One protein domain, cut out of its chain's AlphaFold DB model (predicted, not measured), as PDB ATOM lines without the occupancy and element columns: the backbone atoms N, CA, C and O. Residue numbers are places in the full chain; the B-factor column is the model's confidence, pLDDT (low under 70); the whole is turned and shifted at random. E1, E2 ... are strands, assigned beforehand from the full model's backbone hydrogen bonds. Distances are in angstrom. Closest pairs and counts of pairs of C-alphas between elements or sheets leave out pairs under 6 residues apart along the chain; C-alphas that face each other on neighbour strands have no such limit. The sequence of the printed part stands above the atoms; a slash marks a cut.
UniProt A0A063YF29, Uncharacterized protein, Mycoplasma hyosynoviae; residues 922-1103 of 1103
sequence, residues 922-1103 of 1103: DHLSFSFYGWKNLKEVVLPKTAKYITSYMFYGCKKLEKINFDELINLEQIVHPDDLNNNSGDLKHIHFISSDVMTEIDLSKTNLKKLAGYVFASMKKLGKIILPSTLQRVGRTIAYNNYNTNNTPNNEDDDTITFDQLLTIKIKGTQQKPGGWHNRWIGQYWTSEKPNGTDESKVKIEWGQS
ATOM      1  N   ASP A 922      -9.049  55.039  -1.351       89.81
ATOM      2  CA  ASP A 922      -9.392  54.276  -2.557       89.81
ATOM      3  C   ASP A 922      -8.830  54.872  -3.869       89.81
ATOM      4  O   ASP A 922      -8.694  54.136  -4.846       89.81
ATOM      5  N   HIS A 923      -8.527  56.176  -3.921       90.81
ATOM      6  CA  HIS A 923      -8.156  56.902  -5.144       90.81
ATOM      7  C   HIS A 923      -6.727  57.462  -5.085       90.81
ATOM      8  O   HIS A 923      -6.419  58.288  -4.228       90.81
ATOM      9  N   LEU A 924      -5.884  57.103  -6.058       89.88
ATOM     10  CA  LEU A 924      -4.537  57.652  -6.232       89.88
ATOM     11  C   LEU A 924      -4.469  58.539  -7.490       89.88
ATOM     12  O   LEU A 924      -4.605  58.050  -8.615       89.88
ATOM     13  N   SER A 925      -4.234  59.839  -7.294       86.44
ATOM     14  CA  SER A 925      -4.252  60.874  -8.349       86.44
ATOM     15  C   SER A 925      -2.939  61.665  -8.512       86.44
ATOM     16  O   SER A 925      -2.814  62.470  -9.432       86.44
ATOM     17  N   PHE A 926      -1.938  61.426  -7.659       85.19
ATOM     18  CA  PHE A 926      -0.590  62.014  -7.749       85.19
ATOM     19  C   PHE A 926       0.292  61.273  -8.776       85.19
ATOM     20  O   PHE A 926      -0.049  60.179  -9.229       85.19
ATOM     21  N   SER A 927       1.449  61.837  -9.145       84.88
ATOM     22  CA  SER A 927       2.371  61.238 -10.125       84.88
ATOM     23  C   SER A 927       3.851  61.439  -9.769       84.88
ATOM     24  O   SER A 927       4.256  62.491  -9.281       84.88
ATOM     25  N   PHE A 928       4.661  60.427 -10.087       86.81
ATOM     26  CA  PHE A 928       6.126  60.420 -10.072       86.81
ATOM     27  C   PHE A 928       6.715  60.759 -11.455       86.81
ATOM     28  O   PHE A 928       7.779  60.254 -11.823       86.81
ATOM     29  N   TYR A 929       6.022  61.576 -12.258       85.56
ATOM     30  CA  TYR A 929       6.414  61.885 -13.635       85.56
ATOM     31  C   TYR A 929       7.898  62.268 -13.753       85.56
ATOM     32  O   TYR A 929       8.380  63.216 -13.128       85.56
ATOM     33  N   GLY A 930       8.635  61.514 -14.572       84.81
ATOM     34  CA  GLY A 930      10.044  61.765 -14.858       84.81
ATOM     35  C   GLY A 930      11.038  61.397 -13.746       84.81
ATOM     36  O   GLY A 930      12.192  61.827 -13.836       84.81
ATOM     37  N   TRP A 931      10.660  60.602 -12.736       87.88
ATOM     38  CA  TRP A 931      11.574  60.112 -11.686       87.88
ATOM     39  C   TRP A 931      12.545  59.043 -12.237       87.88
ATOM     40  O   TRP A 931      12.383  57.837 -12.062       87.88
ATOM     41  N   LYS A 932      13.576  59.497 -12.959       87.69
ATOM     42  CA  LYS A 932      14.443  58.667 -13.822       87.69
ATOM     43  C   LYS A 932      15.313  57.616 -13.117       87.69
ATOM     44  O   LYS A 932      15.796  56.727 -13.819       87.69
ATOM     45  N   ASN A 933      15.531  57.682 -11.798       90.88
ATOM     46  CA  ASN A 933      16.210  56.608 -11.052       90.88
ATOM     47  C   ASN A 933      15.288  55.738 -10.191       90.88
ATOM     48  O   ASN A 933      15.798  54.811  -9.568       90.88
ATOM     49  N   LEU A 934      13.975  55.981 -10.177       92.75
ATOM     50  CA  LEU A 934      13.028  55.184  -9.397       92.75
ATOM     51  C   LEU A 934      13.009  53.737  -9.914       92.75
ATOM     52  O   LEU A 934      12.751  53.523 -11.095       92.75
ATOM     53  N   LYS A 935      13.300  52.773  -9.031       96.19
ATOM     54  CA  LYS A 935      13.402  51.328  -9.307       96.19
ATOM     55  C   LYS A 935      12.327  50.502  -8.620       96.19
ATOM     56  O   LYS A 935      11.813  49.568  -9.223       96.19
ATOM     57  N   GLU A 936      12.011  50.822  -7.367       96.94
ATOM     58  CA  GLU A 936      11.038  50.083  -6.562       96.94
ATOM     59  C   GLU A 936      10.000  51.030  -5.957       96.94
ATOM     60  O   GLU A 936      10.342  52.040  -5.334       96.94
ATOM     61  N   VAL A 937       8.727  50.675  -6.113       94.94
ATOM     62  CA  VAL A 937       7.598  51.387  -5.510       94.94
ATOM     63  C   VAL A 937       6.718  50.398  -4.758       94.94
ATOM     64  O   VAL A 937       6.301  49.382  -5.314       94.94
ATOM     65  N   VAL A 938       6.404  50.718  -3.503       95.94
ATOM     66  CA  VAL A 938       5.336  50.054  -2.745       95.94
ATOM     67  C   VAL A 938       4.131  50.992  -2.725       95.94
ATOM     68  O   VAL A 938       4.179  52.052  -2.096       95.94
ATOM     69  N   LEU A 939       3.087  50.621  -3.467       94.06
ATOM     70  CA  LEU A 939       1.802  51.315  -3.531       94.06
ATOM     71  C   LEU A 939       0.851  50.855  -2.406       94.06
ATOM     72  O   LEU A 939       0.964  49.710  -1.959       94.06
ATOM     73  N   PRO A 940      -0.107  51.711  -1.988       93.31
ATOM     74  CA  PRO A 940      -1.111  51.384  -0.973       93.31
ATOM     75  C   PRO A 940      -2.000  50.203  -1.382       93.31
ATOM     76  O   PRO A 940      -2.647  50.235  -2.429       93.31
ATOM     77  N   LYS A 941      -2.118  49.195  -0.518       92.44
ATOM     78  CA  LYS A 941      -2.902  47.964  -0.752       92.44
ATOM     79  C   LYS A 941      -4.417  48.192  -0.759       92.44
ATOM     80  O   LYS A 941      -5.177  47.327  -1.193       92.44
ATOM     81  N   THR A 942      -4.863  49.353  -0.285       92.06
ATOM     82  CA  THR A 942      -6.262  49.808  -0.312       92.06
ATOM     83  C   THR A 942      -6.673  50.443  -1.641       92.06
ATOM     84  O   THR A 942      -7.869  50.613  -1.870       92.06
ATOM     85  N   ALA A 943      -5.725  50.779  -2.522       93.50
ATOM     86  CA  ALA A 943      -6.004  51.506  -3.756       93.50
ATOM     87  C   ALA A 943      -6.956  50.730  -4.682       93.50
ATOM     88  O   ALA A 943      -6.657  49.610  -5.097       93.50
ATOM     89  N   LYS A 944      -8.080  51.358  -5.039       95.44
ATOM     90  CA  LYS A 944      -9.093  50.840  -5.976       95.44
ATOM     91  C   LYS A 944      -9.036  51.533  -7.332       95.44
ATOM     92  O   LYS A 944      -9.364  50.922  -8.345       95.44
ATOM     93  N   TYR A 945      -8.603  52.788  -7.363       95.25
ATOM     94  CA  TYR A 945      -8.582  53.617  -8.560       95.25
ATOM     95  C   TYR A 945      -7.231  54.318  -8.693       95.25
ATOM     96  O   TYR A 945      -6.824  55.066  -7.806       95.25
ATOM     97  N   ILE A 946      -6.561  54.120  -9.825       94.38
ATOM     98  CA  ILE A 946      -5.398  54.909 -10.233       94.38
ATOM     99  C   ILE A 946      -5.827  55.764 -11.420       94.38
ATOM    100  O   ILE A 946      -6.225  55.228 -12.457       94.38
ATOM    101  N   THR A 947      -5.757  57.088 -11.263       89.31
ATOM    102  CA  THR A 947      -6.232  58.041 -12.281       89.31
ATOM    103  C   THR A 947      -5.201  59.080 -12.693       89.31
ATOM    104  O   THR A 947      -5.524  60.212 -13.048       89.31
ATOM    105  N   SER A 948      -3.929  58.689 -12.668       83.50
ATOM    106  CA  SER A 948      -2.807  59.548 -13.023       83.50
ATOM    107  C   SER A 948      -1.797  58.847 -13.927       83.50
ATOM    108  O   SER A 948      -1.690  57.619 -13.980       83.50
ATOM    109  N   TYR A 949      -0.990  59.664 -14.601       88.50
ATOM    110  CA  TYR A 949       0.200  59.270 -15.359       88.50
ATOM    111  C   TYR A 949       1.337  58.888 -14.384       88.50
ATOM    112  O   TYR A 949       2.380  59.543 -14.332       88.50
ATOM    113  N   MET A 950       1.077  57.928 -13.488       89.56
ATOM    114  CA  MET A 950       1.764  57.809 -12.195       89.56
ATOM    115  C   MET A 950       3.269  57.551 -12.305       89.56
ATOM    116  O   MET A 950       4.034  58.104 -11.520       89.56
ATOM    117  N   PHE A 951       3.696  56.753 -13.279       92.06
ATOM    118  CA  PHE A 951       5.086  56.352 -13.503       92.06
ATOM    119  C   PHE A 951       5.563  56.662 -14.929       92.06
ATOM    120  O   PHE A 951       6.482  56.021 -15.452       92.06
ATOM    121  N   TYR A 952       4.945  57.645 -15.584       90.12
ATOM    122  CA  TYR A 952       5.378  58.077 -16.906       90.12
ATOM    123  C   TYR A 952       6.786  58.692 -16.838       90.12
ATOM    124  O   TYR A 952       7.096  59.514 -15.977       90.12
ATOM    125  N   GLY A 953       7.683  58.262 -17.723       88.44
ATOM    126  CA  GLY A 953       9.093  58.654 -17.720       88.44
ATOM    127  C   GLY A 953       9.989  57.946 -16.687       88.44
ATOM    128  O   GLY A 953      11.194  58.214 -16.678       88.44
ATOM    129  N   CYS A 954       9.468  57.033 -15.857       91.62
ATOM    130  CA  CYS A 954      10.231  56.290 -14.839       91.62
ATOM    131  C   CYS A 954      11.063  55.138 -15.438       91.62
ATOM    132  O   CYS A 954      10.902  53.971 -15.096       91.62
ATOM    133  N   LYS A 955      11.991  55.465 -16.347       91.25
ATOM    134  CA  LYS A 955      12.707  54.500 -17.205       91.25
ATOM    135  C   LYS A 955      13.471  53.378 -16.485       91.25
ATOM    136  O   LYS A 955      13.754  52.372 -17.127       91.25
ATOM    137  N   LYS A 956      13.821  53.537 -15.205       94.81
ATOM    138  CA  LYS A 956      14.502  52.511 -14.394       94.81
ATOM    139  C   LYS A 956      13.565  51.736 -13.460       94.81
ATOM    140  O   LYS A 956      14.059  51.006 -12.614       94.81
ATOM    141  N   LEU A 957      12.245  51.875 -13.597       95.44
ATOM    142  CA  LEU A 957      11.282  51.215 -12.719       95.44
ATOM    143  C   LEU A 957      11.286  49.708 -12.985       95.44
ATOM    144  O   LEU A 957      10.855  49.261 -14.046       95.44
ATOM    145  N   GLU A 958      11.817  48.952 -12.027       95.88
ATOM    146  CA  GLU A 958      12.022  47.501 -12.068       95.88
ATOM    147  C   GLU A 958      10.861  46.759 -11.389       95.88
ATOM    148  O   GLU A 958      10.470  45.689 -11.848       95.88
ATOM    149  N   LYS A 959      10.292  47.326 -10.311       95.88
ATOM    150  CA  LYS A 959       9.339  46.642  -9.427       95.88
ATOM    151  C   LYS A 959       8.237  47.559  -8.881       95.88
ATOM    152  O   LYS A 959       8.512  48.614  -8.310       95.88
ATOM    153  N   ILE A 960       6.996  47.078  -8.964       96.19
ATOM    154  CA  ILE A 960       5.823  47.555  -8.214       96.19
ATOM    155  C   ILE A 960       5.209  46.335  -7.513       96.19
ATOM    156  O   ILE A 960       5.243  45.235  -8.063       96.19
ATOM    157  N   ASN A 961       4.628  46.509  -6.325       95.88
ATOM    158  CA  ASN A 961       3.900  45.466  -5.588       95.88
ATOM    159  C   ASN A 961       2.501  45.151  -6.170       95.88
ATOM    160  O   ASN A 961       1.541  45.014  -5.417       95.88
ATOM    161  N   PHE A 962       2.364  45.034  -7.500       94.75
ATOM    162  CA  PHE A 962       1.083  44.747  -8.178       94.75
ATOM    163  C   PHE A 962       0.355  43.527  -7.600       94.75
ATOM    164  O   PHE A 962      -0.873  43.488  -7.551       94.75
ATOM    165  N   ASP A 963       1.121  42.551  -7.122       93.38
ATOM    166  CA  ASP A 963       0.637  41.296  -6.572       93.38
ATOM    167  C   ASP A 963       0.076  41.421  -5.133       93.38
ATOM    168  O   ASP A 963      -0.526  40.480  -4.615       93.38
ATOM    169  N   GLU A 964       0.208  42.596  -4.508       95.25
ATOM    170  CA  GLU A 964      -0.465  42.975  -3.260       95.25
ATOM    171  C   GLU A 964      -1.704  43.864  -3.493       95.25
ATOM    172  O   GLU A 964      -2.501  44.056  -2.572       95.25
ATOM    173  N   LEU A 965      -1.904  44.400  -4.706       95.50
ATOM    174  CA  LEU A 965      -2.977  45.354  -5.038       95.50
ATOM    175  C   LEU A 965      -4.317  44.657  -5.332       95.50
ATOM    176  O   LEU A 965      -4.997  44.945  -6.318       95.50
ATOM    177  N   ILE A 966      -4.720  43.738  -4.453       95.44
ATOM    178  CA  ILE A 966      -5.919  42.899  -4.618       95.44
ATOM    179  C   ILE A 966      -7.219  43.708  -4.766       95.44
ATOM    180  O   ILE A 966      -8.166  43.244  -5.394       95.44
ATOM    181  N   ASN A 967      -7.253  44.935  -4.238       95.75
ATOM    182  CA  ASN A 967      -8.407  45.834  -4.295       95.75
ATOM    183  C   ASN A 967      -8.473  46.691  -5.575       95.75
ATOM    184  O   ASN A 967      -9.482  47.360  -5.786       95.75
ATOM    185  N   LEU A 968      -7.434  46.696  -6.418       96.94
ATOM    186  CA  LEU A 968      -7.330  47.607  -7.562       96.94
ATOM    187  C   LEU A 968      -8.370  47.276  -8.638       96.94
ATOM    188  O   LEU A 968      -8.300  46.224  -9.266       96.94
ATOM    189  N   GLU A 969      -9.320  48.186  -8.860       97.19
ATOM    190  CA  GLU A 969     -10.455  48.010  -9.770       97.19
ATOM    191  C   GLU A 969     -10.327  48.783 -11.086       97.19
ATOM    192  O   GLU A 969     -10.859  48.336 -12.102       97.19
ATOM    193  N   GLN A 970      -9.669  49.948 -11.105       96.62
ATOM    194  CA  GLN A 970      -9.536  50.750 -12.327       96.62
ATOM    195  C   GLN A 970      -8.168  51.433 -12.445       96.62
ATOM    196  O   GLN A 970      -7.688  52.056 -11.499       96.62
ATOM    197  N   ILE A 971      -7.589  51.379 -13.646       96.44
ATOM    198  CA  ILE A 971      -6.454  52.206 -14.081       96.44
ATOM    199  C   ILE A 971      -6.956  52.995 -15.298       96.44
ATOM    200  O   ILE A 971      -6.991  52.451 -16.402       96.44
ATOM    201  N   VAL A 972      -7.458  54.220 -15.093       94.94
ATOM    202  CA  VAL A 972      -8.236  54.983 -16.101       94.94
ATOM    203  C   VAL A 972      -8.020  56.496 -16.021       94.94
ATOM    204  O   VAL A 972      -7.635  57.007 -14.979       94.94
ATOM    205  N   HIS A 973      -8.296  57.243 -17.093       93.12
ATOM    206  CA  HIS A 973      -8.334  58.710 -17.026       93.12
ATOM    207  C   HIS A 973      -9.380  59.181 -15.984       93.12
ATOM    208  O   HIS A 973     -10.407  58.512 -15.846       93.12
ATOM    209  N   PRO A 974      -9.187  60.307 -15.258       92.12
ATOM    210  CA  PRO A 974     -10.143  60.788 -14.250       92.12
ATOM    211  C   PRO A 974     -11.601  60.830 -14.728       92.12
ATOM    212  O   PRO A 974     -12.488  60.306 -14.054       92.12
ATOM    213  N   ASP A 975     -11.832  61.372 -15.925       91.38
ATOM    214  CA  ASP A 975     -13.150  61.456 -16.574       91.38
ATOM    215  C   ASP A 975     -13.835  60.083 -16.751       91.38
ATOM    216  O   ASP A 975     -15.062  59.994 -16.802       91.38
ATOM    217  N   ASP A 976     -13.054  59.001 -16.827       91.75
ATOM    218  CA  ASP A 976     -13.535  57.655 -17.136       91.75
ATOM    219  C   ASP A 976     -13.890  56.800 -15.911       91.75
ATOM    220  O   ASP A 976     -14.450  55.708 -16.069       91.75
ATOM    221  N   LEU A 977     -13.661  57.302 -14.690       89.88
ATOM    222  CA  LEU A 977     -14.107  56.667 -13.438       89.88
ATOM    223  C   LEU A 977     -15.595  56.291 -13.495       89.88
ATOM    224  O   LEU A 977     -15.974  55.136 -13.276       89.88
ATOM    225  N   ASN A 978     -16.423  57.267 -13.874       88.00
ATOM    226  CA  ASN A 978     -17.877  57.144 -13.954       88.00
ATOM    227  C   ASN A 978     -18.379  56.867 -15.383       88.00
ATOM    228  O   ASN A 978     -19.545  56.520 -15.561       88.00
ATOM    229  N   ASN A 979     -17.518  56.980 -16.404       80.06
ATOM    230  CA  ASN A 979     -17.883  56.661 -17.783       80.06
ATOM    231  C   ASN A 979     -18.227  55.169 -17.912       80.06
ATOM    232  O   ASN A 979     -17.373  54.303 -17.688       80.06
ATOM    233  N   ASN A 980     -19.457  54.876 -18.337       72.38
ATOM    234  CA  ASN A 980     -19.958  53.531 -18.634       72.38
ATOM    235  C   ASN A 980     -20.307  53.331 -20.127       72.38
ATOM    236  O   ASN A 980     -20.735  52.245 -20.505       72.38
ATOM    237  N   SER A 981     -20.094  54.344 -20.973       63.31
ATOM    238  CA  SER A 981     -20.534  54.405 -22.373       63.31
ATOM    239  C   SER A 981     -19.533  55.184 -23.246       63.31
ATOM    240  O   SER A 981     -19.618  56.404 -23.366       63.31
ATOM    241  N   GLY A 982     -18.587  54.470 -23.862       68.12
ATOM    242  CA  GLY A 982     -17.558  55.023 -24.755       68.12
ATOM    243  C   GLY A 982     -16.296  54.154 -24.799       68.12
ATOM    244  O   GLY A 982     -16.223  53.137 -24.098       68.12
ATOM    245  N   ASP A 983     -15.295  54.562 -25.581       82.19
ATOM    246  CA  ASP A 983     -13.915  54.092 -25.379       82.19
ATOM    247  C   ASP A 983     -13.302  54.772 -24.134       82.19
ATOM    248  O   ASP A 983     -13.837  55.769 -23.641       82.19
ATOM    249  N   LEU A 984     -12.227  54.207 -23.586       89.62
ATOM    250  CA  LEU A 984     -11.523  54.733 -22.411       89.62
ATOM    251  C   LEU A 984     -10.320  55.575 -22.855       89.62
ATOM    252  O   LEU A 984      -9.436  55.068 -23.550       89.62
ATOM    253  N   LYS A 985     -10.256  56.835 -22.410       91.50
ATOM    254  CA  LYS A 985      -9.200  57.787 -22.778       91.50
ATOM    255  C   LYS A 985      -7.813  57.275 -22.390       91.50
ATOM    256  O   LYS A 985      -7.635  56.562 -21.402       91.50
ATOM    257  N   HIS A 986      -6.817  57.695 -23.160       89.88
ATOM    258  CA  HIS A 986      -5.430  57.276 -23.000       89.88
ATOM    259  C   HIS A 986      -4.793  57.831 -21.710       89.88
ATOM    260  O   HIS A 986      -4.797  59.046 -21.488       89.88
ATOM    261  N   ILE A 987      -4.165  56.963 -20.905       91.81
ATOM    262  CA  ILE A 987      -3.213  57.379 -19.863       91.81
ATOM    263  C   ILE A 987      -1.907  56.600 -19.975       91.81
ATOM    264  O   ILE A 987      -1.904  55.378 -20.024       91.81
ATOM    265  N   HIS A 988      -0.774  57.296 -19.927       91.44
ATOM    266  CA  HIS A 988       0.543  56.676 -19.780       91.44
ATOM    267  C   HIS A 988       0.780  56.389 -18.293       91.44
ATOM    268  O   HIS A 988       1.454  57.150 -17.603       91.44
ATOM    269  N   PHE A 989       0.172  55.334 -17.751       93.06
ATOM    270  CA  PHE A 989       0.331  54.987 -16.332       93.06
ATOM    271  C   PHE A 989       1.773  54.584 -16.000       93.06
ATOM    272  O   PHE A 989       2.314  55.064 -15.005       93.06
ATOM    273  N   ILE A 990       2.413  53.746 -16.824       92.69
ATOM    274  CA  ILE A 990       3.790  53.280 -16.611       92.69
ATOM    275  C   ILE A 990       4.588  53.212 -17.916       92.69
ATOM    276  O   ILE A 990       4.074  52.825 -18.962       92.69
ATOM    277  N   SER A 991       5.873  53.572 -17.830       89.69
ATOM    278  CA  SER A 991       6.863  53.383 -18.896       89.69
ATOM    279  C   SER A 991       8.221  53.005 -18.293       89.69
ATOM    280  O   SER A 991       8.709  53.725 -17.418       89.69
ATOM    281  N   SER A 992       8.854  51.934 -18.773       93.00
ATOM    282  CA  SER A 992      10.127  51.417 -18.254       93.00
ATOM    283  C   SER A 992      11.010  50.860 -19.376       93.00
ATOM    284  O   SER A 992      10.545  50.122 -20.243       93.00
ATOM    285  N   ASP A 993      12.309  51.173 -19.326       93.38
ATOM    286  CA  ASP A 993      13.334  50.607 -20.213       93.38
ATOM    287  C   ASP A 993      13.894  49.271 -19.648       93.38
ATOM    288  O   ASP A 993      14.798  48.678 -20.247       93.38
ATOM    289  N   VAL A 994      13.402  48.801 -18.486       95.25
ATOM    290  CA  VAL A 994      13.966  47.652 -17.740       95.25
ATOM    291  C   VAL A 994      12.962  46.584 -17.286       95.25
ATOM    292  O   VAL A 994      13.353  45.421 -17.214       95.25
ATOM    293  N   MET A 995      11.700  46.930 -17.011       95.06
ATOM    294  CA  MET A 995      10.677  45.981 -16.541       95.06
ATOM    295  C   MET A 995      10.307  44.965 -17.631       95.06
ATOM    296  O   MET A 995       9.987  45.352 -18.756       95.06
ATOM    297  N   THR A 996      10.338  43.674 -17.290       95.06
ATOM    298  CA  THR A 996      10.128  42.562 -18.235       95.06
ATOM    299  C   THR A 996       8.738  41.936 -18.186       95.06
ATOM    300  O   THR A 996       8.278  41.394 -19.193       95.06
ATOM    301  N   GLU A 997       8.057  42.026 -17.047       95.81
ATOM    302  CA  GLU A 997       6.742  41.432 -16.817       95.81
ATOM    303  C   GLU A 997       5.846  42.372 -16.003       95.81
ATOM    304  O   GLU A 997       6.312  43.039 -15.079       95.81
ATOM    305  N   ILE A 998       4.554  42.393 -16.338       96.25
ATOM    306  CA  ILE A 998       3.491  43.008 -15.538       96.25
ATOM    307  C   ILE A 998       2.465  41.923 -15.203       96.25
ATOM    308  O   ILE A 998       1.726  41.474 -16.079       96.25
ATOM    309  N   ASP A 999       2.408  41.510 -13.937       96.38
ATOM    310  CA  ASP A 999       1.383  40.595 -13.431       96.38
ATOM    311  C   ASP A 999       0.312  41.376 -12.654       96.38
ATOM    312  O   ASP A 999       0.560  41.877 -11.559       96.38
ATOM    313  N   LEU A1000      -0.886  41.474 -13.234       96.62
ATOM    314  CA  LEU A1000      -2.083  42.039 -12.606       96.62
ATOM    315  C   LEU A1000      -3.103  40.947 -12.239       96.62
ATOM    316  O   LEU A1000      -4.229  41.263 -11.857       96.62
ATOM    317  N   SER A1001      -2.746  39.662 -12.331       94.38
ATOM    318  CA  SER A1001      -3.687  38.543 -12.168       94.38
ATOM    319  C   SER A1001      -4.325  38.432 -10.783       94.38
ATOM    320  O   SER A1001      -5.413  37.871 -10.667       94.38
ATOM    321  N   LYS A1002      -3.680  38.984  -9.748       95.06
ATOM    322  CA  LYS A1002      -4.205  39.048  -8.375       95.06
ATOM    323  C   LYS A1002      -5.105  40.268  -8.107       95.06
ATOM    324  O   LYS A1002      -5.644  40.376  -7.010       95.06
ATOM    325  N   THR A1003      -5.248  41.195  -9.059       96.94
ATOM    326  CA  THR A1003      -6.025  42.440  -8.890       96.94
ATOM    327  C   THR A1003      -7.504  42.258  -9.251       96.94
ATOM    328  O   THR A1003      -7.858  41.433 -10.095       96.94
ATOM    329  N   ASN A1004      -8.389  43.070  -8.669       96.38
ATOM    330  CA  ASN A1004      -9.819  43.096  -9.002       96.38
ATOM    331  C   ASN A1004     -10.137  43.986 -10.229       96.38
ATOM    332  O   ASN A1004     -11.190  44.625 -10.277       96.38
ATOM    333  N   LEU A1005      -9.220  44.091 -11.199       96.38
ATOM    334  CA  LEU A1005      -9.250  45.142 -12.221       96.38
ATOM    335  C   LEU A1005     -10.416  44.964 -13.208       96.38
ATOM    336  O   LEU A1005     -10.419  44.036 -14.007       96.38
ATOM    337  N   LYS A1006     -11.371  45.900 -13.191       95.12
ATOM    338  CA  LYS A1006     -12.582  45.962 -14.032       95.12
ATOM    339  C   LYS A1006     -12.422  46.872 -15.251       95.12
ATOM    340  O   LYS A1006     -12.994  46.566 -16.300       95.12
ATOM    341  N   LYS A1007     -11.680  47.985 -15.126       95.31
ATOM    342  CA  LYS A1007     -11.391  48.922 -16.233       95.31
ATOM    343  C   LYS A1007      -9.889  49.168 -16.402       95.31
ATOM    344  O   LYS A1007      -9.196  49.485 -15.437       95.31
ATOM    345  N   LEU A1008      -9.420  49.113 -17.645       95.25
ATOM    346  CA  LEU A1008      -8.047  49.422 -18.048       95.25
ATOM    347  C   LEU A1008      -8.082  50.402 -19.230       95.25
ATOM    348  O   LEU A1008      -8.598  50.066 -20.291       95.25
ATOM    349  N   ALA A1009      -7.579  51.620 -19.051       94.94
ATOM    350  CA  ALA A1009      -7.510  52.625 -20.112       94.94
ATOM    351  C   ALA A1009      -6.559  52.235 -21.252       94.94
ATOM    352  O   ALA A1009      -5.749  51.312 -21.139       94.94
ATOM    353  N   GLY A1010      -6.638  52.977 -22.355       91.62
ATOM    354  CA  GLY A1010      -5.632  52.892 -23.404       91.62
ATOM    355  C   GLY A1010      -4.268  53.445 -22.975       91.62
ATOM    356  O   GLY A1010      -4.175  54.275 -22.072       91.62
ATOM    357  N   TYR A1011      -3.208  52.992 -23.648       92.19
ATOM    358  CA  TYR A1011      -1.813  53.456 -23.538       92.19
ATOM    359  C   TYR A1011      -1.156  53.246 -22.150       92.19
ATOM    360  O   TYR A1011      -0.050  53.730 -21.898       92.19
ATOM    361  N   VAL A1012      -1.797  52.474 -21.266       94.62
ATOM    362  CA  VAL A1012      -1.391  52.248 -19.865       94.62
ATOM    363  C   VAL A1012       0.043  51.714 -19.717       94.62
ATOM    364  O   VAL A1012       0.740  52.117 -18.785       94.62
ATOM    365  N   PHE A1013       0.511  50.894 -20.662       94.25
ATOM    366  CA  PHE A1013       1.844  50.281 -20.715       94.25
ATOM    367  C   PHE A1013       2.675  50.798 -21.911       94.25
ATOM    368  O   PHE A1013       3.274  50.028 -22.667       94.25
ATOM    369  N   ALA A1014       2.666  52.112 -22.132       89.00
ATOM    370  CA  ALA A1014       3.357  52.765 -23.242       89.00
ATOM    371  C   ALA A1014       4.890  52.851 -23.075       89.00
ATOM    372  O   ALA A1014       5.419  53.139 -22.002       89.00
ATOM    373  N   SER A1015       5.611  52.680 -24.187       88.25
ATOM    374  CA  SER A1015       7.079  52.730 -24.288       88.25
ATOM    375  C   SER A1015       7.814  51.789 -23.321       88.25
ATOM    376  O   SER A1015       8.877  52.110 -22.790       88.25
ATOM    377  N   MET A1016       7.247  50.600 -23.113       92.19
ATOM    378  CA  MET A1016       7.738  49.560 -22.205       92.19
ATOM    379  C   MET A1016       8.761  48.629 -22.886       92.19
ATOM    380  O   MET A1016       8.498  47.451 -23.108       92.19
ATOM    381  N   LYS A1017       9.945  49.151 -23.237       90.06
ATOM    382  CA  LYS A1017      10.898  48.512 -24.178       90.06
ATOM    383  C   LYS A1017      11.206  47.031 -23.930       90.06
ATOM    384  O   LYS A1017      11.338  46.272 -24.885       90.06
ATOM    385  N   LYS A1018      11.367  46.633 -22.663       93.62
ATOM    386  CA  LYS A1018      11.735  45.260 -22.267       93.62
ATOM    387  C   LYS A1018      10.562  44.392 -21.815       93.62
ATOM    388  O   LYS A1018      10.794  43.243 -21.441       93.62
ATOM    389  N   LEU A1019       9.329  44.890 -21.877       94.25
ATOM    390  CA  LEU A1019       8.142  44.129 -21.502       94.25
ATOM    391  C   LEU A1019       7.924  42.988 -22.499       94.25
ATOM    392  O   LEU A1019       7.702  43.216 -23.685       94.25
ATOM    393  N   GLY A1020       8.057  41.752 -22.027       95.12
ATOM    394  CA  GLY A1020       7.812  40.538 -22.813       95.12
ATOM    395  C   GLY A1020       6.532  39.819 -22.400       95.12
ATOM    396  O   GLY A1020       6.082  38.911 -23.097       95.12
ATOM    397  N   LYS A1021       5.931  40.202 -21.265       97.12
ATOM    398  CA  LYS A1021       4.786  39.497 -20.686       97.12
ATOM    399  C   LYS A1021       3.846  40.417 -19.903       97.12
ATOM    400  O   LYS A1021       4.289  41.182 -19.051       97.12
ATOM    401  N   ILE A1022       2.545  40.294 -20.152       97.25
ATOM    402  CA  ILE A1022       1.469  40.876 -19.337       97.25
ATOM    403  C   ILE A1022       0.553  39.732 -18.889       97.25
ATOM    404  O   ILE A1022       0.216  38.869 -19.700       97.25
ATOM    405  N   ILE A1023       0.119  39.724 -17.628       97.31
ATOM    406  CA  ILE A1023      -0.952  38.847 -17.140       97.31
ATOM    407  C   ILE A1023      -2.126  39.709 -16.666       97.31
ATOM    408  O   ILE A1023      -1.971  40.529 -15.763       97.31
ATOM    409  N   LEU A1024      -3.296  39.520 -17.275       96.50
ATOM    410  CA  LEU A1024      -4.537  40.233 -16.968       96.50
ATOM    411  C   LEU A1024      -5.491  39.343 -16.145       96.50
ATOM    412  O   LEU A1024      -5.574  38.136 -16.410       96.50
ATOM    413  N   PRO A1025      -6.221  39.904 -15.162       96.00
ATOM    414  CA  PRO A1025      -7.161  39.149 -14.339       96.00
ATOM    415  C   PRO A1025      -8.464  38.833 -15.091       96.00
ATOM    416  O   PRO A1025      -8.822  39.485 -16.073       96.00
ATOM    417  N   SER A1026      -9.215  37.851 -14.586       92.94
ATOM    418  CA  SER A1026     -10.515  37.416 -15.129       92.94
ATOM    419  C   SER A1026     -11.656  38.421 -14.913       92.94
ATOM    420  O   SER A1026     -12.737  38.277 -15.482       92.94
ATOM    421  N   THR A1027     -11.426  39.433 -14.079       95.12
ATOM    422  CA  THR A1027     -12.371  40.481 -13.664       95.12
ATOM    423  C   THR A1027     -12.490  41.637 -14.664       95.12
ATOM    424  O   THR A1027     -13.344  42.509 -14.490       95.12
ATOM    425  N   LEU A1028     -11.677  41.638 -15.726       94.19
ATOM    426  CA  LEU A1028     -11.485  42.775 -16.623       94.19
ATOM    427  C   LEU A1028     -12.615  42.927 -17.653       94.19
ATOM    428  O   LEU A1028     -12.656  42.260 -18.687       94.19
ATOM    429  N   GLN A1029     -13.540  43.845 -17.369       92.25
ATOM    430  CA  GLN A1029     -14.772  44.065 -18.136       92.25
ATOM    431  C   GLN A1029     -14.583  45.014 -19.325       92.25
ATOM    432  O   GLN A1029     -15.172  44.791 -20.386       92.25
ATOM    433  N   ARG A1030     -13.781  46.077 -19.161       92.81
ATOM    434  CA  ARG A1030     -13.529  47.093 -20.198       92.81
ATOM    435  C   ARG A1030     -12.046  47.412 -20.335       92.81
ATOM    436  O   ARG A1030     -11.346  47.598 -19.342       92.81
ATOM    437  N   VAL A1031     -11.602  47.506 -21.584       93.75
ATOM    438  CA  VAL A1031     -10.210  47.767 -21.968       93.75
ATOM    439  C   VAL A1031     -10.204  48.759 -23.125       93.75
ATOM    440  O   VAL A1031     -10.895  48.512 -24.112       93.75
ATOM    441  N   GLY A1032      -9.474  49.867 -22.996       91.69
ATOM    442  CA  GLY A1032      -9.402  50.920 -24.012       91.69
ATOM    443  C   GLY A1032      -8.484  50.594 -25.195       91.69
ATOM    444  O   GLY A1032      -7.797  49.570 -25.204       91.69
ATOM    445  N   ARG A1033      -8.450  51.480 -26.195       90.00
ATOM    446  CA  ARG A1033      -7.537  51.425 -27.353       90.00
ATOM    447  C   ARG A1033      -6.062  51.255 -26.953       90.00
ATOM    448  O   ARG A1033      -5.524  52.041 -26.184       90.00
ATOM    449  N   THR A1034      -5.373  50.284 -27.557       91.25
ATOM    450  CA  THR A1034      -3.900  50.184 -27.561       91.25
ATOM    451  C   THR A1034      -3.262  50.265 -26.161       91.25
ATOM    452  O   THR A1034      -2.553  51.212 -25.829       91.25
ATOM    453  N   ILE A1035      -3.496  49.270 -25.298       93.62
ATOM    454  CA  ILE A1035      -3.003  49.291 -23.905       93.62
ATOM    455  C   ILE A1035      -1.477  49.267 -23.762       93.62
ATOM    456  O   ILE A1035      -0.967  49.686 -22.727       93.62
ATOM    457  N   ALA A1036      -0.748  48.776 -24.765       93.56
ATOM    458  CA  ALA A1036       0.707  48.646 -24.753       93.56
ATOM    459  C   ALA A1036       1.290  48.930 -26.142       93.56
ATOM    460  O   ALA A1036       0.663  48.608 -27.152       93.56
ATOM    461  N   TYR A1037       2.493  49.505 -26.182       90.50
ATOM    462  CA  TYR A1037       3.325  49.677 -27.380       90.50
ATOM    463  C   TYR A1037       4.760  50.035 -26.974       90.50
ATOM    464  O   TYR A1037       4.953  50.648 -25.925       90.50
ATOM    465  N   ASN A1038       5.763  49.743 -27.808       88.69
ATOM    466  CA  ASN A1038       7.115  50.286 -27.615       88.69
ATOM    467  C   ASN A1038       7.245  51.609 -28.380       88.69
ATOM    468  O   ASN A1038       7.471  52.660 -27.771       88.69
ATOM    469  N   ASN A1039       6.977  51.562 -29.689       84.00
ATOM    470  CA  ASN A1039       6.892  52.731 -30.565       84.00
ATOM    471  C   ASN A1039       5.477  52.844 -31.153       84.00
ATOM    472  O   ASN A1039       4.841  51.830 -31.451       84.00
ATOM    473  N   TYR A1040       5.016  54.080 -31.333       83.19
ATOM    474  CA  TYR A1040       3.727  54.443 -31.921       83.19
ATOM    475  C   TYR A1040       4.010  55.339 -33.125       83.19
ATOM    476  O   TYR A1040       4.719  56.335 -32.975       83.19
ATOM    477  N   ASN A1041       3.502  54.982 -34.302       78.38
ATOM    478  CA  ASN A1041       3.710  55.745 -35.527       78.38
ATOM    479  C   ASN A1041       2.377  56.319 -36.012       78.38
ATOM    480  O   ASN A1041       1.517  55.578 -36.495       78.38
ATOM    481  N   THR A1042       2.238  57.639 -35.871       66.50
ATOM    482  CA  THR A1042       1.120  58.409 -36.414       66.50
ATOM    483  C   THR A1042       1.312  58.593 -37.912       66.50
ATOM    484  O   THR A1042       2.264  59.259 -38.324       66.50
ATOM    485  N   ASN A1043       0.418  58.058 -38.741       58.69
ATOM    486  CA  ASN A1043       0.601  58.027 -40.202       58.69
ATOM    487  C   ASN A1043       0.308  59.371 -40.921       58.69
ATOM    488  O   ASN A1043      -0.009  59.402 -42.107       58.69
ATOM    489  N   ASN A1044       0.463  60.501 -40.214       51.53
ATOM    490  CA  ASN A1044       0.272  61.887 -40.679       51.53
ATOM    491  C   ASN A1044      -1.108  62.216 -41.296       51.53
ATOM    492  O   ASN A1044      -1.282  63.293 -41.864       51.53
ATOM    493  N   THR A1045      -2.102  61.342 -41.141       51.72
ATOM    494  CA  THR A1045      -3.512  61.531 -41.513       51.72
ATOM    495  C   THR A1045      -4.272  62.248 -40.381       51.72
ATOM    496  O   THR A1045      -4.654  61.604 -39.408       51.72
ATOM    497  N   PRO A1046      -4.548  63.572 -40.452       45.38
ATOM    498  CA  PRO A1046      -4.892  64.356 -39.251       45.38
ATOM    499  C   PRO A1046      -6.241  64.038 -38.585       45.38
ATOM    500  O   PRO A1046      -6.511  64.550 -37.504       45.38
ATOM    501  N   ASN A1047      -7.091  63.238 -39.238       43.19
ATOM    502  CA  ASN A1047      -8.491  63.017 -38.864       43.19
ATOM    503  C   ASN A1047      -8.861  61.530 -38.685       43.19
ATOM    504  O   ASN A1047     -10.048  61.229 -38.586       43.19
ATOM    505  N   ASN A1048      -7.898  60.595 -38.692       50.88
ATOM    506  CA  ASN A1048      -8.205  59.163 -38.597       50.88
ATOM    507  C   ASN A1048      -7.171  58.387 -37.760       50.88
ATOM    508  O   ASN A1048      -6.246  57.785 -38.300       50.88
ATOM    509  N   GLU A1049      -7.370  58.340 -36.435       52.84
ATOM    510  CA  GLU A1049      -6.577  57.494 -35.516       52.84
ATOM    511  C   GLU A1049      -6.617  55.997 -35.897       52.84
ATOM    512  O   GLU A1049      -5.818  55.188 -35.415       52.84
ATOM    513  N   ASP A1050      -7.586  55.578 -36.719       57.25
ATOM    514  CA  ASP A1050      -7.699  54.199 -37.188       57.25
ATOM    515  C   ASP A1050      -6.652  53.794 -38.238       57.25
ATOM    516  O   ASP A1050      -6.489  52.598 -38.477       57.25
ATOM    517  N   ASP A1051      -5.836  54.720 -38.741       58.97
ATOM    518  CA  ASP A1051      -4.650  54.379 -39.538       58.97
ATOM    519  C   ASP A1051      -3.366  54.219 -38.700       58.97
ATOM    520  O   ASP A1051      -2.328  53.829 -39.236       58.97
ATOM    521  N   ASP A1052      -3.403  54.474 -37.386       68.56
ATOM    522  CA  ASP A1052      -2.205  54.427 -36.542       68.56
ATOM    523  C   ASP A1052      -1.695  52.999 -36.281       68.56
ATOM    524  O   ASP A1052      -2.456  52.026 -36.158       68.56
ATOM    525  N   THR A1053      -0.367  52.879 -36.171       82.31
ATOM    526  CA  THR A1053       0.349  51.597 -36.063       82.31
ATOM    527  C   THR A1053       1.295  51.565 -34.864       82.31
ATOM    528  O   THR A1053       1.977  52.544 -34.555       82.31
ATOM    529  N   ILE A1054       1.358  50.415 -34.185       89.69
ATOM    530  CA  ILE A1054       2.264  50.186 -33.047       89.69
ATOM    531  C   ILE A1054       3.286  49.094 -33.341       89.69
ATOM    532  O   ILE A1054       3.039  48.198 -34.146       89.69
ATOM    533  N   THR A1055       4.429  49.139 -32.660       89.88
ATOM    534  CA  THR A1055       5.466  48.100 -32.747       89.88
ATOM    535  C   THR A1055       5.969  47.694 -31.367       89.88
ATOM    536  O   THR A1055       5.960  48.496 -30.428       89.88
ATOM    537  N   PHE A1056       6.448  46.453 -31.277       90.25
ATOM    538  CA  PHE A1056       7.167  45.907 -30.130       90.25
ATOM    539  C   PHE A1056       8.566  45.472 -30.578       90.25
ATOM    540  O   PHE A1056       8.721  44.850 -31.637       90.25
ATOM    541  N   ASP A1057       9.582  45.796 -29.776       88.94
ATOM    542  CA  ASP A1057      10.991  45.506 -30.095       88.94
ATOM    543  C   ASP A1057      11.329  44.007 -29.908       88.94
ATOM    544  O   ASP A1057      12.347  43.519 -30.394       88.94
ATOM    545  N   GLN A1058      10.444  43.269 -29.231       90.88
ATOM    546  CA  GLN A1058      10.495  41.833 -28.948       90.88
ATOM    547  C   GLN A1058       9.060  41.263 -28.886       90.88
ATOM    548  O   GLN A1058       8.095  42.022 -28.959       90.88
ATOM    549  N   LEU A1059       8.911  39.945 -28.723       95.06
ATOM    550  CA  LEU A1059       7.606  39.301 -28.535       95.06
ATOM    551  C   LEU A1059       6.946  39.727 -27.210       95.06
ATOM    552  O   LEU A1059       7.525  39.533 -26.141       95.06
ATOM    553  N   LEU A1060       5.709  40.221 -27.282       96.75
ATOM    554  CA  LEU A1060       4.833  40.445 -26.133       96.75
ATOM    555  C   LEU A1060       3.838  39.283 -25.972       96.75
ATOM    556  O   LEU A1060       3.006  39.045 -26.843       96.75
ATOM    557  N   THR A1061       3.876  38.587 -24.836       97.69
ATOM    558  CA  THR A1061       2.886  37.557 -24.474       97.69
ATOM    559  C   THR A1061       1.844  38.130 -23.511       97.69
ATOM    560  O   THR A1061       2.185  38.519 -22.396       97.69
ATOM    561  N   ILE A1062       0.571  38.160 -23.900       97.19
ATOM    562  CA  ILE A1062      -0.539  38.614 -23.052       97.19
ATOM    563  C   ILE A1062      -1.344  37.395 -22.598       97.19
ATOM    564  O   ILE A1062      -2.034  36.770 -23.397       97.19
ATOM    565  N   LYS A1063      -1.269  37.059 -21.309       97.06
ATOM    566  CA  LYS A1063      -2.065  36.001 -20.674       97.06
ATOM    567  C   LYS A1063      -3.342  36.590 -20.075       97.06
ATOM    568  O   LYS A1063      -3.260  37.538 -19.298       97.06
ATOM    569  N   ILE A1064      -4.504  36.006 -20.365       95.56
ATOM    570  CA  ILE A1064      -5.784  36.382 -19.749       95.56
ATOM    571  C   ILE A1064      -6.265  35.225 -18.871       95.56
ATOM    572  O   ILE A1064      -6.466  34.105 -19.349       95.56
ATOM    573  N   LYS A1065      -6.444  35.494 -17.574       94.31
ATOM    574  CA  LYS A1065      -6.946  34.510 -16.605       94.31
ATOM    575  C   LYS A1065      -8.427  34.213 -16.834       94.31
ATOM    576  O   LYS A1065      -9.210  35.139 -17.004       94.31
ATOM    577  N   GLY A1066      -8.826  32.941 -16.789       89.81
ATOM    578  CA  GLY A1066     -10.227  32.473 -16.744       89.81
ATOM    579  C   GLY A1066     -11.136  32.763 -17.956       89.81
ATOM    580  O   GLY A1066     -12.110  32.043 -18.168       89.81
ATOM    581  N   THR A1067     -10.847  33.776 -18.773       86.56
ATOM    582  CA  THR A1067     -11.681  34.213 -19.901       86.56
ATOM    583  C   THR A1067     -11.222  33.558 -21.206       86.56
ATOM    584  O   THR A1067     -10.064  33.695 -21.584       86.56
ATOM    585  N   GLN A1068     -12.120  32.863 -21.913       88.50
ATOM    586  CA  GLN A1068     -11.779  32.058 -23.104       88.50
ATOM    587  C   GLN A1068     -11.755  32.842 -24.437       88.50
ATOM    588  O   GLN A1068     -11.299  32.314 -25.445       88.50
ATOM    589  N   GLN A1069     -12.257  34.081 -24.466       89.12
ATOM    590  CA  GLN A1069     -12.334  34.941 -25.659       89.12
ATOM    591  C   GLN A1069     -12.463  36.420 -25.253       89.12
ATOM    592  O   GLN A1069     -12.879  36.692 -24.126       89.12
ATOM    593  N   LYS A1070     -12.181  37.377 -26.154       92.19
ATOM    594  CA  LYS A1070     -12.280  38.822 -25.853       92.19
ATOM    595  C   LYS A1070     -13.682  39.202 -25.331       92.19
ATOM    596  O   LYS A1070     -14.653  39.044 -26.073       92.19
ATOM    597  N   PRO A1071     -13.812  39.784 -24.123       90.81
ATOM    598  CA  PRO A1071     -15.081  40.318 -23.635       90.81
ATOM    599  C   PRO A1071     -15.653  41.432 -24.525       90.81
ATOM    600  O   PRO A1071     -14.924  42.170 -25.198       90.81
ATOM    601  N   GLY A1072     -16.980  41.592 -24.496       88.44
ATOM    602  CA  GLY A1072     -17.686  42.585 -25.315       88.44
ATOM    603  C   GLY A1072     -17.269  44.033 -25.031       88.44
ATOM    604  O   GLY A1072     -17.140  44.816 -25.963       88.44
ATOM    605  N   GLY A1073     -16.983  44.373 -23.768       89.69
ATOM    606  CA  GLY A1073     -16.600  45.727 -23.344       89.69
ATOM    607  C   GLY A1073     -15.151  46.142 -23.642       89.69
ATOM    608  O   GLY A1073     -14.764  47.262 -23.312       89.69
ATOM    609  N   TRP A1074     -14.329  45.267 -24.228       92.62
ATOM    610  CA  TRP A1074     -12.967  45.607 -24.656       92.62
ATOM    611  C   TRP A1074     -12.992  46.236 -26.050       92.62
ATOM    612  O   TRP A1074     -13.631  45.686 -26.950       92.62
ATOM    613  N   HIS A1075     -12.251  47.323 -26.257       91.62
ATOM    614  CA  HIS A1075     -12.147  47.993 -27.547       91.62
ATOM    615  C   HIS A1075     -11.644  47.037 -28.644       91.62
ATOM    616  O   HIS A1075     -10.787  46.184 -28.404       91.62
ATOM    617  N   ASN A1076     -12.145  47.175 -29.874       89.75
ATOM    618  CA  ASN A1076     -11.763  46.274 -30.969       89.75
ATOM    619  C   ASN A1076     -10.297  46.442 -31.403       89.75
ATOM    620  O   ASN A1076      -9.748  45.541 -32.026       89.75
ATOM    621  N   ARG A1077      -9.638  47.537 -31.003       89.06
ATOM    622  CA  ARG A1077      -8.188  47.748 -31.143       89.06
ATOM    623  C   ARG A1077      -7.482  47.880 -29.792       89.06
ATOM    624  O   ARG A1077      -6.584  48.701 -29.628       89.06
ATOM    625  N   TRP A1078      -7.889  47.086 -28.797       92.31
ATOM    626  CA  TRP A1078      -7.285  47.087 -27.453       92.31
ATOM    627  C   TRP A1078      -5.770  46.809 -27.444       92.31
ATOM    628  O   TRP A1078      -5.072  47.245 -26.533       92.31
ATOM    629  N   ILE A1079      -5.240  46.153 -28.482       93.19
ATOM    630  CA  ILE A1079      -3.799  45.960 -28.714       93.19
ATOM    631  C   ILE A1079      -3.398  46.363 -30.152       93.19
ATOM    632  O   ILE A1079      -2.676  45.665 -30.862       93.19
ATOM    633  N   GLY A1080      -3.899  47.516 -30.612       90.12
ATOM    634  CA  GLY A1080      -3.534  48.111 -31.902       90.12
ATOM    635  C   GLY A1080      -4.008  47.289 -33.104       90.12
ATOM    636  O   GLY A1080      -5.193  46.985 -33.217       90.12
ATOM    637  N   GLN A1081      -3.097  46.961 -34.025       90.25
ATOM    638  CA  GLN A1081      -3.358  46.069 -35.167       90.25
ATOM    639  C   GLN A1081      -3.143  44.573 -34.860       90.25
ATOM    640  O   GLN A1081      -3.292  43.732 -35.748       90.25
ATOM    641  N   TYR A1082      -2.773  44.221 -33.622       93.12
ATOM    642  CA  TYR A1082      -2.370  42.857 -33.265       93.12
ATOM    643  C   TYR A1082      -3.513  41.916 -32.852       93.12
ATOM    644  O   TYR A1082      -3.256  40.759 -32.535       93.12
ATOM    645  N   TRP A1083      -4.773  42.358 -32.898       93.44
ATOM    646  CA  TRP A1083      -5.944  41.523 -32.604       93.44
ATOM    647  C   TRP A1083      -7.085  41.791 -33.592       93.44
ATOM    648  O   TRP A1083      -7.370  42.944 -33.909       93.44
ATOM    649  N   THR A1084      -7.769  40.731 -34.029       91.44
ATOM    650  CA  THR A1084      -9.072  40.787 -34.718       91.44
ATOM    651  C   THR A1084      -9.961  39.637 -34.239       91.44
ATOM    652  O   THR A1084      -9.480  38.689 -33.614       91.44
ATOM    653  N   SER A1085     -11.255  39.672 -34.566       89.25
ATOM    654  CA  SER A1085     -12.180  38.553 -34.320       89.25
ATOM    655  C   SER A1085     -11.787  37.266 -35.056       89.25
ATOM    656  O   SER A1085     -12.047  36.178 -34.554       89.25
ATOM    657  N   GLU A1086     -11.145  37.383 -36.222       92.50
ATOM    658  CA  GLU A1086     -10.662  36.251 -37.029       92.50
ATOM    659  C   GLU A1086      -9.347  35.661 -36.500       92.50
ATOM    660  O   GLU A1086      -9.080  34.473 -36.675       92.50
ATOM    661  N   LYS A1087      -8.520  36.482 -35.839       92.31
ATOM    662  CA  LYS A1087      -7.234  36.087 -35.250       92.31
ATOM    663  C   LYS A1087      -7.179  36.457 -33.758       92.31
ATOM    664  O   LYS A1087      -6.430  37.360 -33.368       92.31
ATOM    665  N   PRO A1088      -7.947  35.762 -32.894       90.00
ATOM    666  CA  PRO A1088      -8.094  36.131 -31.487       90.00
ATOM    667  C   PRO A1088      -6.824  35.928 -30.643       90.00
ATOM    668  O   PRO A1088      -6.728  36.517 -29.564       90.00
ATOM    669  N   ASN A1089      -5.864  35.127 -31.119       92.50
ATOM    670  CA  ASN A1089      -4.599  34.827 -30.434       92.50
ATOM    671  C   ASN A1089      -3.441  35.762 -30.839       92.50
ATOM    672  O   ASN A1089      -2.367  35.692 -30.248       92.50
ATOM    673  N   GLY A1090      -3.649  36.637 -31.827       92.25
ATOM    674  CA  GLY A1090      -2.614  37.499 -32.399       92.25
ATOM    675  C   GLY A1090      -2.706  37.539 -33.924       92.25
ATOM    676  O   GLY A1090      -2.812  36.496 -34.568       92.25
ATOM    677  N   THR A1091      -2.660  38.725 -34.541       92.19
ATOM    678  CA  THR A1091      -2.616  38.811 -36.017       92.19
ATOM    679  C   THR A1091      -1.256  38.392 -36.588       92.19
ATOM    680  O   THR A1091      -1.205  37.828 -37.689       92.19
ATOM    681  N   ASP A1092      -0.207  38.613 -35.789       92.50
ATOM    682  CA  ASP A1092       1.189  38.202 -35.945       92.50
ATOM    683  C   ASP A1092       1.733  37.743 -34.574       92.50
ATOM    684  O   ASP A1092       2.185  38.550 -33.753       92.50
ATOM    685  N   GLU A1093       1.693  36.429 -34.330       90.69
ATOM    686  CA  GLU A1093       2.167  35.805 -33.084       90.69
ATOM    687  C   GLU A1093       3.695  35.891 -32.882       90.69
ATOM    688  O   GLU A1093       4.181  35.566 -31.800       90.69
ATOM    689  N   SER A1094       4.471  36.373 -33.867       91.31
ATOM    690  CA  SER A1094       5.900  36.681 -33.674       91.31
ATOM    691  C   SER A1094       6.134  38.014 -32.948       91.31
ATOM    692  O   SER A1094       7.235  38.274 -32.456       91.31
ATOM    693  N   LYS A1095       5.093  38.857 -32.859       93.62
ATOM    694  CA  LYS A1095       5.118  40.176 -32.209       93.62
ATOM    695  C   LYS A1095       4.217  40.246 -30.989       93.62
ATOM    696  O   LYS A1095       4.657  40.742 -29.955       93.62
ATOM    697  N   VAL A1096       2.992  39.732 -31.087       96.38
ATOM    698  CA  VAL A1096       2.053  39.676 -29.963       96.38
ATOM    699  C   VAL A1096       1.349  38.328 -29.951       96.38
ATOM    700  O   VAL A1096       0.597  38.012 -30.870       96.38
ATOM    701  N   LYS A1097       1.559  37.563 -28.880       97.19
ATOM    702  CA  LYS A1097       0.868  36.299 -28.623       97.19
ATOM    703  C   LYS A1097      -0.132  36.483 -27.487       97.19
ATOM    704  O   LYS A1097       0.223  37.001 -26.430       97.19
ATOM    705  N   ILE A1098      -1.368  36.050 -27.686       97.12
ATOM    706  CA  ILE A1098      -2.480  36.250 -26.755       97.12
ATOM    707  C   ILE A1098      -2.984  34.877 -26.307       97.12
ATOM    708  O   ILE A1098      -3.424  34.060 -27.113       97.12
ATOM    709  N   GLU A1099      -2.889  34.614 -25.008       96.12
ATOM    710  CA  GLU A1099      -3.177  33.320 -24.394       96.12
ATOM    711  C   GLU A1099      -4.396  33.445 -23.476       96.12
ATOM    712  O   GLU A1099      -4.308  33.928 -22.344       96.12
ATOM    713  N   TRP A1100      -5.547  33.014 -23.988       94.50
ATOM    714  CA  TRP A1100      -6.822  32.987 -23.272       94.50
ATOM    715  C   TRP A1100      -6.899  31.823 -22.266       94.50
ATOM    716  O   TRP A1100      -6.059  30.917 -22.254       94.50
ATOM    717  N   GLY A1101      -7.920  31.855 -21.405       86.88
ATOM    718  CA  GLY A1101      -8.328  30.726 -20.564       86.88
ATOM    719  C   GLY A1101      -7.322  30.277 -19.502       86.88
ATOM    720  O   GLY A1101      -7.436  29.157 -19.010       86.88
ATOM    721  N   GLN A1102      -6.330  31.103 -19.159       87.00
ATOM    722  CA  GLN A1102      -5.219  30.692 -18.298       87.00
ATOM    723  C   GLN A1102      -5.676  30.460 -16.849       87.00
ATOM    724  O   GLN A1102      -6.433  31.262 -16.296       87.00
ATOM    725  N   SER A1103      -5.165  29.391 -16.232       68.56
ATOM    726  CA  SER A1103      -5.235  29.120 -14.786       68.56
ATOM    727  C   SER A1103      -4.316  30.048 -14.007       68.56
ATOM    728  O   SER A1103      -3.129  30.154 -14.400       68.56
TER     729      SER A1103
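This is residues 922 to 1103 of the 1103 residues of an uncharacterized protein of Mycoplasma hyosynoviae (UniProt A0A063YF29). With little regular structure, the chain winds in stacked turns, a short solenoid whose parallel sheet, E2 E3 E6 E7 in order, walls one side. Hairpin E4 and E5 is apart from those strands. The 182 printed residues have no named helix and seven strands, E1 to E7 in order, holding 29 residues: all strand, compact, radius of gyration of the C-alphas 15.3 A, spans 40 by 33 by 31 A.

E1, residues 936 to 938, pairs with no named strand. E2, residues 997 to 999, is parallel to E3, residues 1021 to 1024, at 12 degrees; N 1023 and O 998 are 2.8 A apart. E4, residues 1039 to 1041, and E5, residues 1053 to 1055, are antiparallel at 158 degrees; N 1041 and O 1053 are 2.9 A apart. E6, residues 1060 to 1065, is parallel to E3 at 23 degrees, N 1063 to O 1022 2.8 A, and to E7, residues 1096 to 1102, at 16 degrees, N 1062 to O 1097 2.8 A.

E1 begins at C-alpha 936 (11.038, 50.083, -6.562). E6 spans 16.3 A; E7 spans 16.4 A, ending at C-alpha 1102 (-5.219, 30.692, -18.298).

The farthest C-alphas, Lys 941 and Thr 1045, are 43.0 A apart. The printed part has no cut. Link E5 to E6 is tight, the others long. Residues 981 to 982, 1042 to 1052 and 1103 have pLDDT under 70.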